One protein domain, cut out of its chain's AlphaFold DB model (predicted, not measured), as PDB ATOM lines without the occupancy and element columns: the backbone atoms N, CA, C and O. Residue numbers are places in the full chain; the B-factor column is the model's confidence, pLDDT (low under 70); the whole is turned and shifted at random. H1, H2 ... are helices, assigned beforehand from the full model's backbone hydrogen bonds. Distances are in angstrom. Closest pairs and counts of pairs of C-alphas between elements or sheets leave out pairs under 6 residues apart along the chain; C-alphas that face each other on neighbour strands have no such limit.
ATOM      1  N   GLN A   2      11.744 182.240  87.371       58.97
ATOM      2  CA  GLN A   2      12.373 181.632  88.573       58.97
ATOM      3  C   GLN A   2      12.582 182.616  89.746       58.97
ATOM      4  O   GLN A   2      12.222 182.307  90.875       58.97
ATOM      5  N   PHE A   3      13.063 183.835  89.474       65.31
ATOM      6  CA  PHE A   3      13.177 184.879  90.504       65.31
ATOM      7  C   PHE A   3      11.820 185.312  91.089       65.31
ATOM      8  O   PHE A   3      11.745 185.616  92.268       65.31
ATOM      9  N   ALA A   4      10.743 185.309  90.296       55.88
ATOM     10  CA  ALA A   4       9.402 185.669  90.763       55.88
ATOM     11  C   ALA A   4       8.802 184.581  91.671       55.88
ATOM     12  O   ALA A   4       8.146 184.910  92.651       55.88
ATOM     13  N   ALA A   5       9.096 183.299  91.412       61.91
ATOM     14  CA  ALA A   5       8.741 182.204  92.318       61.91
ATOM     15  C   ALA A   5       9.431 182.363  93.687       61.91
ATOM     16  O   ALA A   5       8.748 182.415  94.704       61.91
ATOM     17  N   LEU A   6      10.753 182.592  93.694       66.94
ATOM     18  CA  LEU A   6      11.509 182.921  94.913       66.94
ATOM     19  C   LEU A   6      10.972 184.171  95.632       66.94
ATOM     20  O   LEU A   6      11.042 184.255  96.852       66.94
ATOM     21  N   PHE A   7      10.433 185.142  94.889       69.00
ATOM     22  CA  PHE A   7       9.830 186.357  95.443       69.00
ATOM     23  C   PHE A   7       8.451 186.107  96.070       69.00
ATOM     24  O   PHE A   7       8.140 186.682  97.107       69.00
ATOM     25  N   ASN A   8       7.634 185.232  95.470       61.47
ATOM     26  CA  ASN A   8       6.337 184.815  96.014       61.47
ATOM     27  C   ASN A   8       6.502 183.999  97.314       61.47
ATOM     28  O   ASN A   8       5.644 184.069  98.191       61.47
ATOM     29  N   GLU A   9       7.604 183.253  97.449       71.69
ATOM     30  CA  GLU A   9       7.974 182.497  98.660       71.69
ATOM     31  C   GLU A   9       8.694 183.355  99.721       71.69
ATOM     32  O   GLU A   9       8.907 182.911 100.853       71.69
ATOM     33  N   MET A  10       9.062 184.598  99.389       72.81
ATOM     34  CA  MET A  10       9.820 185.476 100.276       72.81
ATOM     35  C   MET A  10       8.921 186.027 101.392       72.81
ATOM     36  O   MET A  10       8.179 186.997 101.224       72.81
ATOM     37  N   THR A  11       9.000 185.404 102.569       72.19
ATOM     38  CA  THR A  11       8.392 185.930 103.801       72.19
ATOM     39  C   THR A  11       9.009 187.282 104.180       72.19
ATOM     40  O   THR A  11      10.080 187.648 103.694       72.19
ATOM     41  N   THR A  12       8.384 188.023 105.100       63.41
ATOM     42  CA  THR A  12       8.953 189.283 105.620       63.41
ATOM     43  C   THR A  12      10.367 189.094 106.185       63.41
ATOM     44  O   THR A  12      11.241 189.907 105.906       63.41
ATOM     45  N   ALA A  13      10.634 187.974 106.866       66.50
ATOM     46  CA  ALA A  13      11.977 187.618 107.329       66.50
ATOM     47  C   ALA A  13      12.962 187.352 106.169       66.50
ATOM     48  O   ALA A  13      14.122 187.755 106.229       66.50
ATOM     49  N   GLY A  14      12.504 186.722 105.080       72.12
ATOM     50  CA  GLY A  14      13.307 186.544 103.866       72.12
ATOM     51  C   GLY A  14      13.655 187.872 103.182       72.12
ATOM     52  O   GLY A  14      14.780 188.047 102.713       72.12
ATOM     53  N   ALA A  15      12.723 188.831 103.179       69.38
ATOM     54  CA  ALA A  15      12.954 190.174 102.652       69.38
ATOM     55  C   ALA A  15      13.987 190.956 103.487       69.38
ATOM     56  O   ALA A  15      14.815 191.661 102.914       69.38
ATOM     57  N   GLU A  16      14.001 190.789 104.814       69.31
ATOM     58  CA  GLU A  16      15.011 191.389 105.698       69.31
ATOM     59  C   GLU A  16      16.424 190.826 105.463       69.31
ATOM     60  O   GLU A  16      17.385 191.593 105.380       69.31
ATOM     61  N   GLU A  17      16.581 189.509 105.303       71.44
ATOM     62  CA  GLU A  17      17.887 188.912 104.969       71.44
ATOM     63  C   GLU A  17      18.359 189.308 103.561       71.44
ATOM     64  O   GLU A  17      19.533 189.637 103.356       71.44
ATOM     65  N   PHE A  18      17.444 189.381 102.590       74.31
ATOM     66  CA  PHE A  18      17.766 189.875 101.251       74.31
ATOM     67  C   PHE A  18      18.140 191.369 101.259       74.31
ATOM     68  O   PHE A  18      19.080 191.775 100.571       74.31
ATOM     69  N   ALA A  19      17.490 192.179 102.104       72.94
ATOM     70  CA  ALA A  19      17.868 193.568 102.349       72.94
ATOM     71  C   ALA A  19      19.287 193.678 102.924       72.94
ATOM     72  O   ALA A  19      20.078 194.486 102.436       72.94
ATOM     73  N   LYS A  20      19.645 192.856 103.924       75.44
ATOM     74  CA  LYS A  20      21.007 192.811 104.494       75.44
ATOM     75  C   LYS A  20      22.042 192.493 103.414       75.44
ATOM     76  O   LYS A  20      22.993 193.256 103.257       75.44
ATOM     77  N   PHE A  21      21.823 191.442 102.619       78.38
ATOM     78  CA  PHE A  21      22.696 191.085 101.495       78.38
ATOM     79  C   PHE A  21      22.893 192.256 100.517       78.38
ATOM     80  O   PHE A  21      24.025 192.663 100.244       78.38
ATOM     81  N   LEU A  22      21.798 192.856 100.042       78.88
ATOM     82  CA  LEU A  22      21.827 193.980  99.101       78.88
ATOM     83  C   LEU A  22      22.493 195.241  99.678       78.88
ATOM     84  O   LEU A  22      23.201 195.942  98.957       78.88
ATOM     85  N   ASN A  23      22.341 195.501 100.978       73.19
ATOM     86  CA  ASN A  23      23.009 196.608 101.661       73.19
ATOM     87  C   ASN A  23      24.526 196.385 101.836       73.19
ATOM     88  O   ASN A  23      25.261 197.364 101.938       73.19
ATOM     89  N   THR A  24      25.023 195.137 101.813       76.31
ATOM     90  CA  THR A  24      26.479 194.862 101.789       76.31
ATOM     91  C   THR A  24      27.120 194.986 100.405       76.31
ATOM     92  O   THR A  24      28.346 195.008 100.289       76.31
ATOM     93  N   ALA A  25      26.321 195.080  99.340       80.94
ATOM     94  CA  ALA A  25      26.837 195.182  97.985       80.94
ATOM     95  C   ALA A  25      27.303 196.611  97.655       80.94
ATOM     96  O   ALA A  25      26.597 197.588  97.883       80.94
ATOM     97  N   SER A  26      28.470 196.726  97.018       76.69
ATOM     98  CA  SER A  26      29.115 198.000  96.656       76.69
ATOM     99  C   SER A  26      28.463 198.771  95.494       76.69
ATOM    100  O   SER A  26      29.024 199.758  95.020       76.69
ATOM    101  N   SER A  27      27.304 198.325  95.004       87.31
ATOM    102  CA  SER A  27      26.561 198.976  93.919       87.31
ATOM    103  C   SER A  27      25.493 199.906  94.490       87.31
ATOM    104  O   SER A  27      24.700 199.477  95.327       87.31
ATOM    105  N   SER A  28      25.418 201.147  93.993       82.50
ATOM    106  CA  SER A  28      24.384 202.124  94.372       82.50
ATOM    107  C   SER A  28      22.975 201.552  94.241       82.50
ATOM    108  O   SER A  28      22.164 201.685  95.157       82.50
ATOM    109  N   ASP A  29      22.722 200.856  93.131       78.38
ATOM    110  CA  ASP A  29      21.435 200.249  92.801       78.38
ATOM    111  C   ASP A  29      21.102 199.105  93.770       78.38
ATOM    112  O   ASP A  29      19.943 198.911  94.132       78.38
ATOM    113  N   ALA A  30      22.118 198.366  94.229       76.88
ATOM    114  CA  ALA A  30      21.941 197.296  95.204       76.88
ATOM    115  C   ALA A  30      21.648 197.856  96.600       76.88
ATOM    116  O   ALA A  30      20.677 197.434  97.219       76.88
ATOM    117  N   SER A  31      22.382 198.875  97.062       79.69
ATOM    118  CA  SER A  31      22.061 199.542  98.330       79.69
ATOM    119  C   SER A  31      20.698 200.249  98.293       79.69
ATOM    120  O   SER A  31      20.040 200.388  99.320       79.69
ATOM    121  N   GLN A  32      20.250 200.718  97.123       80.31
ATOM    122  CA  GLN A  32      18.924 201.314  96.953       80.31
ATOM    123  C   GLN A  32      17.816 200.256  97.025       80.31
ATOM    124  O   GLN A  32      16.870 200.437  97.789       80.31
ATOM    125  N   ALA A  33      17.989 199.117  96.347       82.06
ATOM    126  CA  ALA A  33      17.110 197.962  96.498       82.06
ATOM    127  C   ALA A  33      17.074 197.464  97.956       82.06
ATOM    128  O   ALA A  33      15.997 197.264  98.510       82.06
ATOM    129  N   GLY A  34      18.230 197.332  98.616       85.06
ATOM    130  CA  GLY A  34      18.334 196.894 100.012       85.06
ATOM    131  C   GLY A  34      17.624 197.825 101.000       85.06
ATOM    132  O   GLY A  34      16.962 197.350 101.922       85.06
ATOM    133  N   ARG A  35      17.678 199.146 100.782       85.50
ATOM    134  CA  ARG A  35      16.866 200.117 101.537       85.50
ATOM    135  C   ARG A  35      15.369 199.965 101.274       85.50
ATOM    136  O   ARG A  35      14.592 200.053 102.220       85.50
ATOM    137  N   TRP A  36      14.962 199.709 100.028       91.00
ATOM    138  CA  TRP A  36      13.557 199.444  99.716       91.00
ATOM    139  C   TRP A  36      13.064 198.194 100.455       91.00
ATOM    140  O   TRP A  36      12.139 198.304 101.250       91.00
ATOM    141  N   PHE A  37      13.741 197.047 100.321       84.88
ATOM    142  CA  PHE A  37      13.362 195.807 101.017       84.88
ATOM    143  C   PHE A  37      13.322 195.945 102.543       84.88
ATOM    144  O   PHE A  37      12.400 195.431 103.166       84.88
ATOM    145  N   GLY A  38      14.257 196.691 103.143       80.94
ATOM    146  CA  GLY A  38      14.269 196.960 104.587       80.94
ATOM    147  C   GLY A  38      13.168 197.908 105.089       80.94
ATOM    148  O   GLY A  38      13.046 198.100 106.295       80.94
ATOM    149  N   SER A  39      12.388 198.520 104.192       87.00
ATOM    150  CA  SER A  39      11.295 199.455 104.519       87.00
ATOM    151  C   SER A  39       9.945 199.076 103.894       87.00
ATOM    152  O   SER A  39       8.923 199.689 104.211       87.00
ATOM    153  N   ALA A  40       9.922 198.076 103.009       88.56
ATOM    154  CA  ALA A  40       8.745 197.684 102.254       88.56
ATOM    155  C   ALA A  40       7.718 196.985 103.150       88.56
ATOM    156  O   ALA A  40       7.979 195.967 103.789       88.56
ATOM    157  N   THR A  41       6.496 197.506 103.141       88.94
ATOM    158  CA  THR A  41       5.347 196.850 103.768       88.94
ATOM    159  C   THR A  41       4.966 195.569 103.020       88.94
ATOM    160  O   THR A  41       5.190 195.429 101.816       88.94
ATOM    161  N   ALA A  42       4.307 194.631 103.707       79.56
ATOM    162  CA  ALA A  42       3.876 193.366 103.104       79.56
ATOM    163  C   ALA A  42       2.939 193.541 101.885       79.56
ATOM    164  O   ALA A  42       2.887 192.668 101.019       79.56
ATOM    165  N   SER A  43       2.209 194.660 101.782       84.06
ATOM    166  CA  SER A  43       1.427 195.008 100.589       84.06
ATOM    167  C   SER A  43       2.316 195.461  99.427       84.06
ATOM    168  O   SER A  43       2.102 195.009  98.307       84.06
ATOM    169  N   GLN A  44       3.350 196.273  99.676       90.31
ATOM    170  CA  GLN A  44       4.324 196.673  98.651       90.31
ATOM    171  C   GLN A  44       5.107 195.475  98.099       90.31
ATOM    172  O   GLN A  44       5.276 195.379  96.886       90.31
ATOM    173  N   VAL A  45       5.507 194.523  98.954       84.75
ATOM    174  CA  VAL A  45       6.147 193.268  98.515       84.75
ATOM    175  C   VAL A  45       5.205 192.455  97.616       84.75
ATOM    176  O   VAL A  45       5.625 191.999  96.554       84.75
ATOM    177  N   LYS A  46       3.915 192.341  97.967       84.12
ATOM    178  CA  LYS A  46       2.907 191.663  97.127       84.12
ATOM    179  C   LYS A  46       2.666 192.368  95.789       84.12
ATOM    180  O   LYS A  46       2.590 191.694  94.766       84.12
ATOM    181  N   SER A  47       2.595 193.700  95.765       89.06
ATOM    182  CA  SER A  47       2.481 194.467  94.514       89.06
ATOM    183  C   SER A  47       3.714 194.290  93.624       89.06
ATOM    184  O   SER A  47       3.582 194.074  92.423       89.06
ATOM    185  N   ALA A  48       4.913 194.300  94.209       88.44
ATOM    186  CA  ALA A  48       6.158 194.044  93.492       88.44
ATOM    187  C   ALA A  48       6.214 192.611  92.923       88.44
ATOM    188  O   ALA A  48       6.606 192.417  91.772       88.44
ATOM    189  N   ALA A  49       5.742 191.617  93.682       84.69
ATOM    190  CA  ALA A  49       5.599 190.240  93.216       84.69
ATOM    191  C   ALA A  49       4.624 190.130  92.027       84.69
ATOM    192  O   ALA A  49       4.942 189.492  91.024       84.69
ATOM    193  N   ALA A  50       3.468 190.802  92.096       87.31
ATOM    194  CA  ALA A  50       2.488 190.835  91.011       87.31
ATOM    195  C   ALA A  50       3.079 191.413  89.712       87.31
ATOM    196  O   ALA A  50       2.962 190.786  88.663       87.31
ATOM    197  N   LEU A  51       3.808 192.535  89.782       90.31
ATOM    198  CA  LEU A  51       4.479 193.123  88.611       90.31
ATOM    199  C   LEU A  51       5.536 192.183  87.996       90.31
ATOM    200  O   LEU A  51       5.667 192.123  86.772       90.31
ATOM    201  N   LEU A  52       6.260 191.406  88.814       87.31
ATOM    202  CA  LEU A  52       7.198 190.384  88.327       87.31
ATOM    203  C   LEU A  52       6.500 189.186  87.664       87.31
ATOM    204  O   LEU A  52       7.041 188.637  86.701       87.31
ATOM    205  N   ASN A  53       5.332 188.778  88.169       81.62
ATOM    206  CA  ASN A  53       4.524 187.701  87.593       81.62
ATOM    207  C   ASN A  53       3.880 188.140  86.259       81.62
ATOM    208  O   ASN A  53       3.921 187.382  85.292       81.62
ATOM    209  N   ASP A  54       3.405 189.388  86.173       88.75
ATOM    210  CA  ASP A  54       2.867 190.028  84.956       88.75
ATOM    211  C   ASP A  54       3.937 190.325  83.881       88.75
ATOM    212  O   ASP A  54       3.611 190.739  82.769       88.75
ATOM    213  N   GLY A  55       5.229 190.185  84.202       89.62
ATOM    214  CA  GLY A  55       6.336 190.548  83.309       89.62
ATOM    215  C   GLY A  55       6.591 192.059  83.173       89.62
ATOM    216  O   GLY A  55       7.421 192.466  82.355       89.62
ATOM    217  N   LYS A  56       5.939 192.892  83.994       92.75
ATOM    218  CA  LYS A  56       6.038 194.364  84.024       92.75
ATOM    219  C   LYS A  56       7.326 194.829  84.713       92.75
ATOM    220  O   LYS A  56       7.337 195.406  85.798       92.75
ATOM    221  N   LEU A  57       8.451 194.529  84.066       86.81
ATOM    222  CA  LEU A  57       9.798 194.755  84.595       86.81
ATOM    223  C   LEU A  57      10.164 196.230  84.794       86.81
ATOM    224  O   LEU A  57      10.979 196.506  85.669       86.81
ATOM    225  N   ASP A  58       9.619 197.157  84.002       88.25
ATOM    226  CA  ASP A  58       9.886 198.591  84.174       88.25
ATOM    227  C   ASP A  58       9.038 199.196  85.309       88.25
ATOM    228  O   ASP A  58       9.616 199.824  86.193       88.25
ATOM    229  N   ASP A  59       7.745 198.871  85.406       93.12
ATOM    230  CA  ASP A  59       6.891 199.244  86.550       93.12
ATOM    231  C   ASP A  59       7.466 198.724  87.883       93.12
ATOM    232  O   ASP A  59       7.484 199.427  88.892       93.12
ATOM    233  N   PHE A  60       7.996 197.492  87.897       91.38
ATOM    234  CA  PHE A  60       8.694 196.937  89.061       91.38
ATOM    235  C   PHE A  60       9.952 197.744  89.423       91.38
ATOM    236  O   PHE A  60      10.207 197.984  90.602       91.38
ATOM    237  N   ARG A  61      10.748 198.168  88.426       87.00
ATOM    238  CA  ARG A  61      11.955 198.987  88.651       87.00
ATOM    239  C   ARG A  61      11.604 200.343  89.243       87.00
ATOM    240  O   ARG A  61      12.310 200.789  90.142       87.00
ATOM    241  N   GLU A  62      10.534 200.967  88.759       91.56
ATOM    242  CA  GLU A  62      10.020 202.230  89.285       91.56
ATOM    243  C   GLU A  62       9.525 202.063  90.729       91.56
ATOM    244  O   GLU A  62       9.958 202.804  91.610       91.56
ATOM    245  N   LEU A  63       8.734 201.017  91.004       90.81
ATOM    246  CA  LEU A  63       8.207 200.713  92.340       90.81
ATOM    247  C   LEU A  63       9.305 200.530  93.402       90.81
ATOM    248  O   LEU A  63       9.123 200.976  94.538       90.81
ATOM    249  N   ILE A  64      10.422 199.876  93.052       89.88
ATOM    250  CA  ILE A  64      11.555 199.661  93.973       89.88
ATOM    251  C   ILE A  64      12.694 200.687  93.817       89.88
ATOM    252  O   ILE A  64      13.704 200.609  94.517       89.88
ATOM    253  N   GLY A  65      12.541 201.655  92.909       89.12
ATOM    254  CA  GLY A  65      13.489 202.745  92.673       89.12
ATOM    255  C   GLY A  65      14.861 202.331  92.126       89.12
ATOM    256  O   GLY A  65      15.845 202.985  92.457       89.12
ATOM    257  N   ILE A  66      14.969 201.265  91.323       89.19
ATOM    258  CA  ILE A  66      16.256 200.808  90.755       89.19
ATOM    259  C   ILE A  66      16.479 201.257  89.307       89.19
ATOM    260  O   ILE A  66      15.571 201.274  88.475       89.19
ATOM    261  N   GLY A  67      17.739 201.534  88.965       83.44
ATOM    262  CA  GLY A  67      18.152 201.778  87.588       83.44
ATOM    263  C   GLY A  67      18.078 200.525  86.704       83.44
ATOM    264  O   GLY A  67      18.173 199.385  87.166       83.44
ATOM    265  N   LYS A  68      17.998 200.726  85.381       77.38
ATOM    266  CA  LYS A  68      18.015 199.630  84.384       77.38
ATOM    267  C   LYS A  68      19.293 198.768  84.450       77.38
ATOM    268  O   LYS A  68      19.280 197.634  83.976       77.38
ATOM    269  N   GLY A  69      20.372 199.281  85.054       74.31
ATOM    270  CA  GLY A  69      21.646 198.583  85.253       74.31
ATOM    271  C   GLY A  69      21.617 197.474  86.313       74.31
ATOM    272  O   GLY A  69      22.362 196.503  86.170       74.31
ATOM    273  N   PHE A  70      20.732 197.552  87.314       82.00
ATOM    274  CA  PHE A  70      20.668 196.606  88.439       82.00
ATOM    275  C   PHE A  70      20.639 195.134  88.006       82.00
ATOM    276  O   PHE A  70      21.415 194.320  88.498       82.00
ATOM    277  N   TRP A  71      19.792 194.778  87.038       76.69
ATOM    278  CA  TRP A  71      19.662 193.391  86.578       76.69
ATOM    279  C   TRP A  71      20.872 192.901  85.776       76.69
ATOM    280  O   TRP A  71      21.221 191.722  85.843       76.69
ATOM    281  N   ALA A  72      21.547 193.797  85.050       75.06
ATOM    282  CA  ALA A  72      22.805 193.483  84.378       75.06
ATOM    283  C   ALA A  72      23.956 193.314  85.384       75.06
ATOM    284  O   ALA A  72      24.875 192.543  85.131       75.06
ATOM    285  N   TRP A  73      23.892 193.981  86.539       81.81
ATOM    286  CA  TRP A  73      24.805 193.753  87.658       81.81
ATOM    287  C   TRP A  73      24.499 192.436  88.399       81.81
ATOM    288  O   TRP A  73      25.423 191.676  88.676       81.81
ATOM    289  N   LEU A  74      23.221 192.131  88.654       75.81
ATOM    290  CA  LEU A  74      22.792 190.950  89.415       75.81
ATOM    291  C   LEU A  74      22.952 189.629  88.636       75.81
ATOM    292  O   LEU A  74      23.304 188.609  89.224       75.81
ATOM    293  N   PHE A  75      22.705 189.633  87.320       78.00
ATOM    294  CA  PHE A  75      22.705 188.422  86.481       78.00
ATOM    295  C   PHE A  75      23.690 188.452  85.300       78.00
ATOM    296  O   PHE A  75      23.833 187.458  84.583       78.00
ATOM    297  N   GLY A  76      24.378 189.568  85.056       70.25
ATOM    298  CA  GLY A  76      25.307 189.678  83.936       70.25
ATOM    299  C   GLY A  76      26.601 188.905  84.172       70.25
ATOM    300  O   GLY A  76      27.431 189.284  84.998       70.25
TER     301      GLY A  76
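AT A GLANCE: This is residues 2 to 76 of the 532 residues of an uncharacterized protein of Urbifossiella limnaea (UniProt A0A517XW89). Two groups of helices set at an angle make a small rounded body: the hairpin of H2 and H3 along one side, and on another side H4 with H1 and H5 packed on it at two different places, H1 and H5 apart from each other. The short last helix of the printed part, H6, sits on the side away from H4, its first residue, Phe 70, near Asp 29 at the start of H3, where the two helices make a corner, and no helix runs through the middle of the body. The printed part has 75 residues with six named helices, H1 to H6 in order, and no named strand; the class is all helix, 55 of the 75 residues being in helices. The whole is compact, with a radius of gyration of the C-alphas of 11.3 A and spans of 27 by 25 by 20 A.

HOW THE PARTS SIT: The first helix, H1, residues 2 to 8, touches H4, residues 42 to 53. Their closest C-alphas, those of Ala 4 and Leu 52, are 5.7 A apart, and the two helices run opposite ways at a shallow tilt of 27 degrees. H2, residues 12 to 24, is apart from H1 though it follows it in the chain. H2 forms a helical hairpin with H3, residues 28 to 37: the two touch with 22 pairs of C-alphas within 8 A, and run opposite ways at a shallow tilt of 20 degrees. The closest C-alphas of H2 and H3, those of Ala 19 and Gly 34, are 4.1 A apart. H2 and H4 are close but not clearly touching; their lines are about perpendicular, at 77 degrees, and the closest C-alphas, those of Thr 12 and Ala 42, are 7.0 A apart. H3 and H4 are only just apart, with closest C-alphas at 8.0 A. H4 and H5, residues 57 to 63, form the second helical hairpin, at a shallow tilt of 17 degrees, opposite ways. H4 touches H5 with residues 48 to 52 alone, and the closest C-alphas, those of Leu 51 and Phe 60, are 5.7 A apart. The helix packing is mostly aligned, the three touching pairs being at a shallow tilt. H6, residues 70 to 75, touches no helix but is near H3: the C-alphas of Asp 29 and Phe 70, the closest of the two, are 5.7 A apart, and the lines stand about perpendicular at 89 degrees. H6 is apart from H4, for instance. In H1, H2, H3, H4, H5 and H6 every O i to N i+4 pair is within hydrogen-bond range.

IN THESE COORDINATES: H1 begins at C-alpha 2, at (12.373, 181.632, 88.573), and has 7 residues. H2, the longest helix by residues with 13, measures 18.8 A from C-alpha 12 to C-alpha 24. H3 measures 14.3 A over 10 residues. H4 begins at C-alpha 42, at (3.876, 193.366, 103.104), and measures 16.5 A over 12 residues. H5 has 7 residues, and H6, with 6, ends at C-alpha 75, at (22.705, 188.422, 86.481).

THE WHOLE: The two C-alphas farthest apart, those of Ser 26 and Asp 54, are 29.8 A apart, and the first and last printed C-alphas, those of Gln 2 and Gly 76, are 15.9 A apart. The printed part has no cut. The links from H1 to H2, H2 to H3, H3 to H4 and H4 to H5 are tight, and that from H5 to H6, six residues, is short. The mean pLDDT of the printed part is 79.9; 11 residues are under 70, namely 2 to 8, 12 to 13 and 15 to 16.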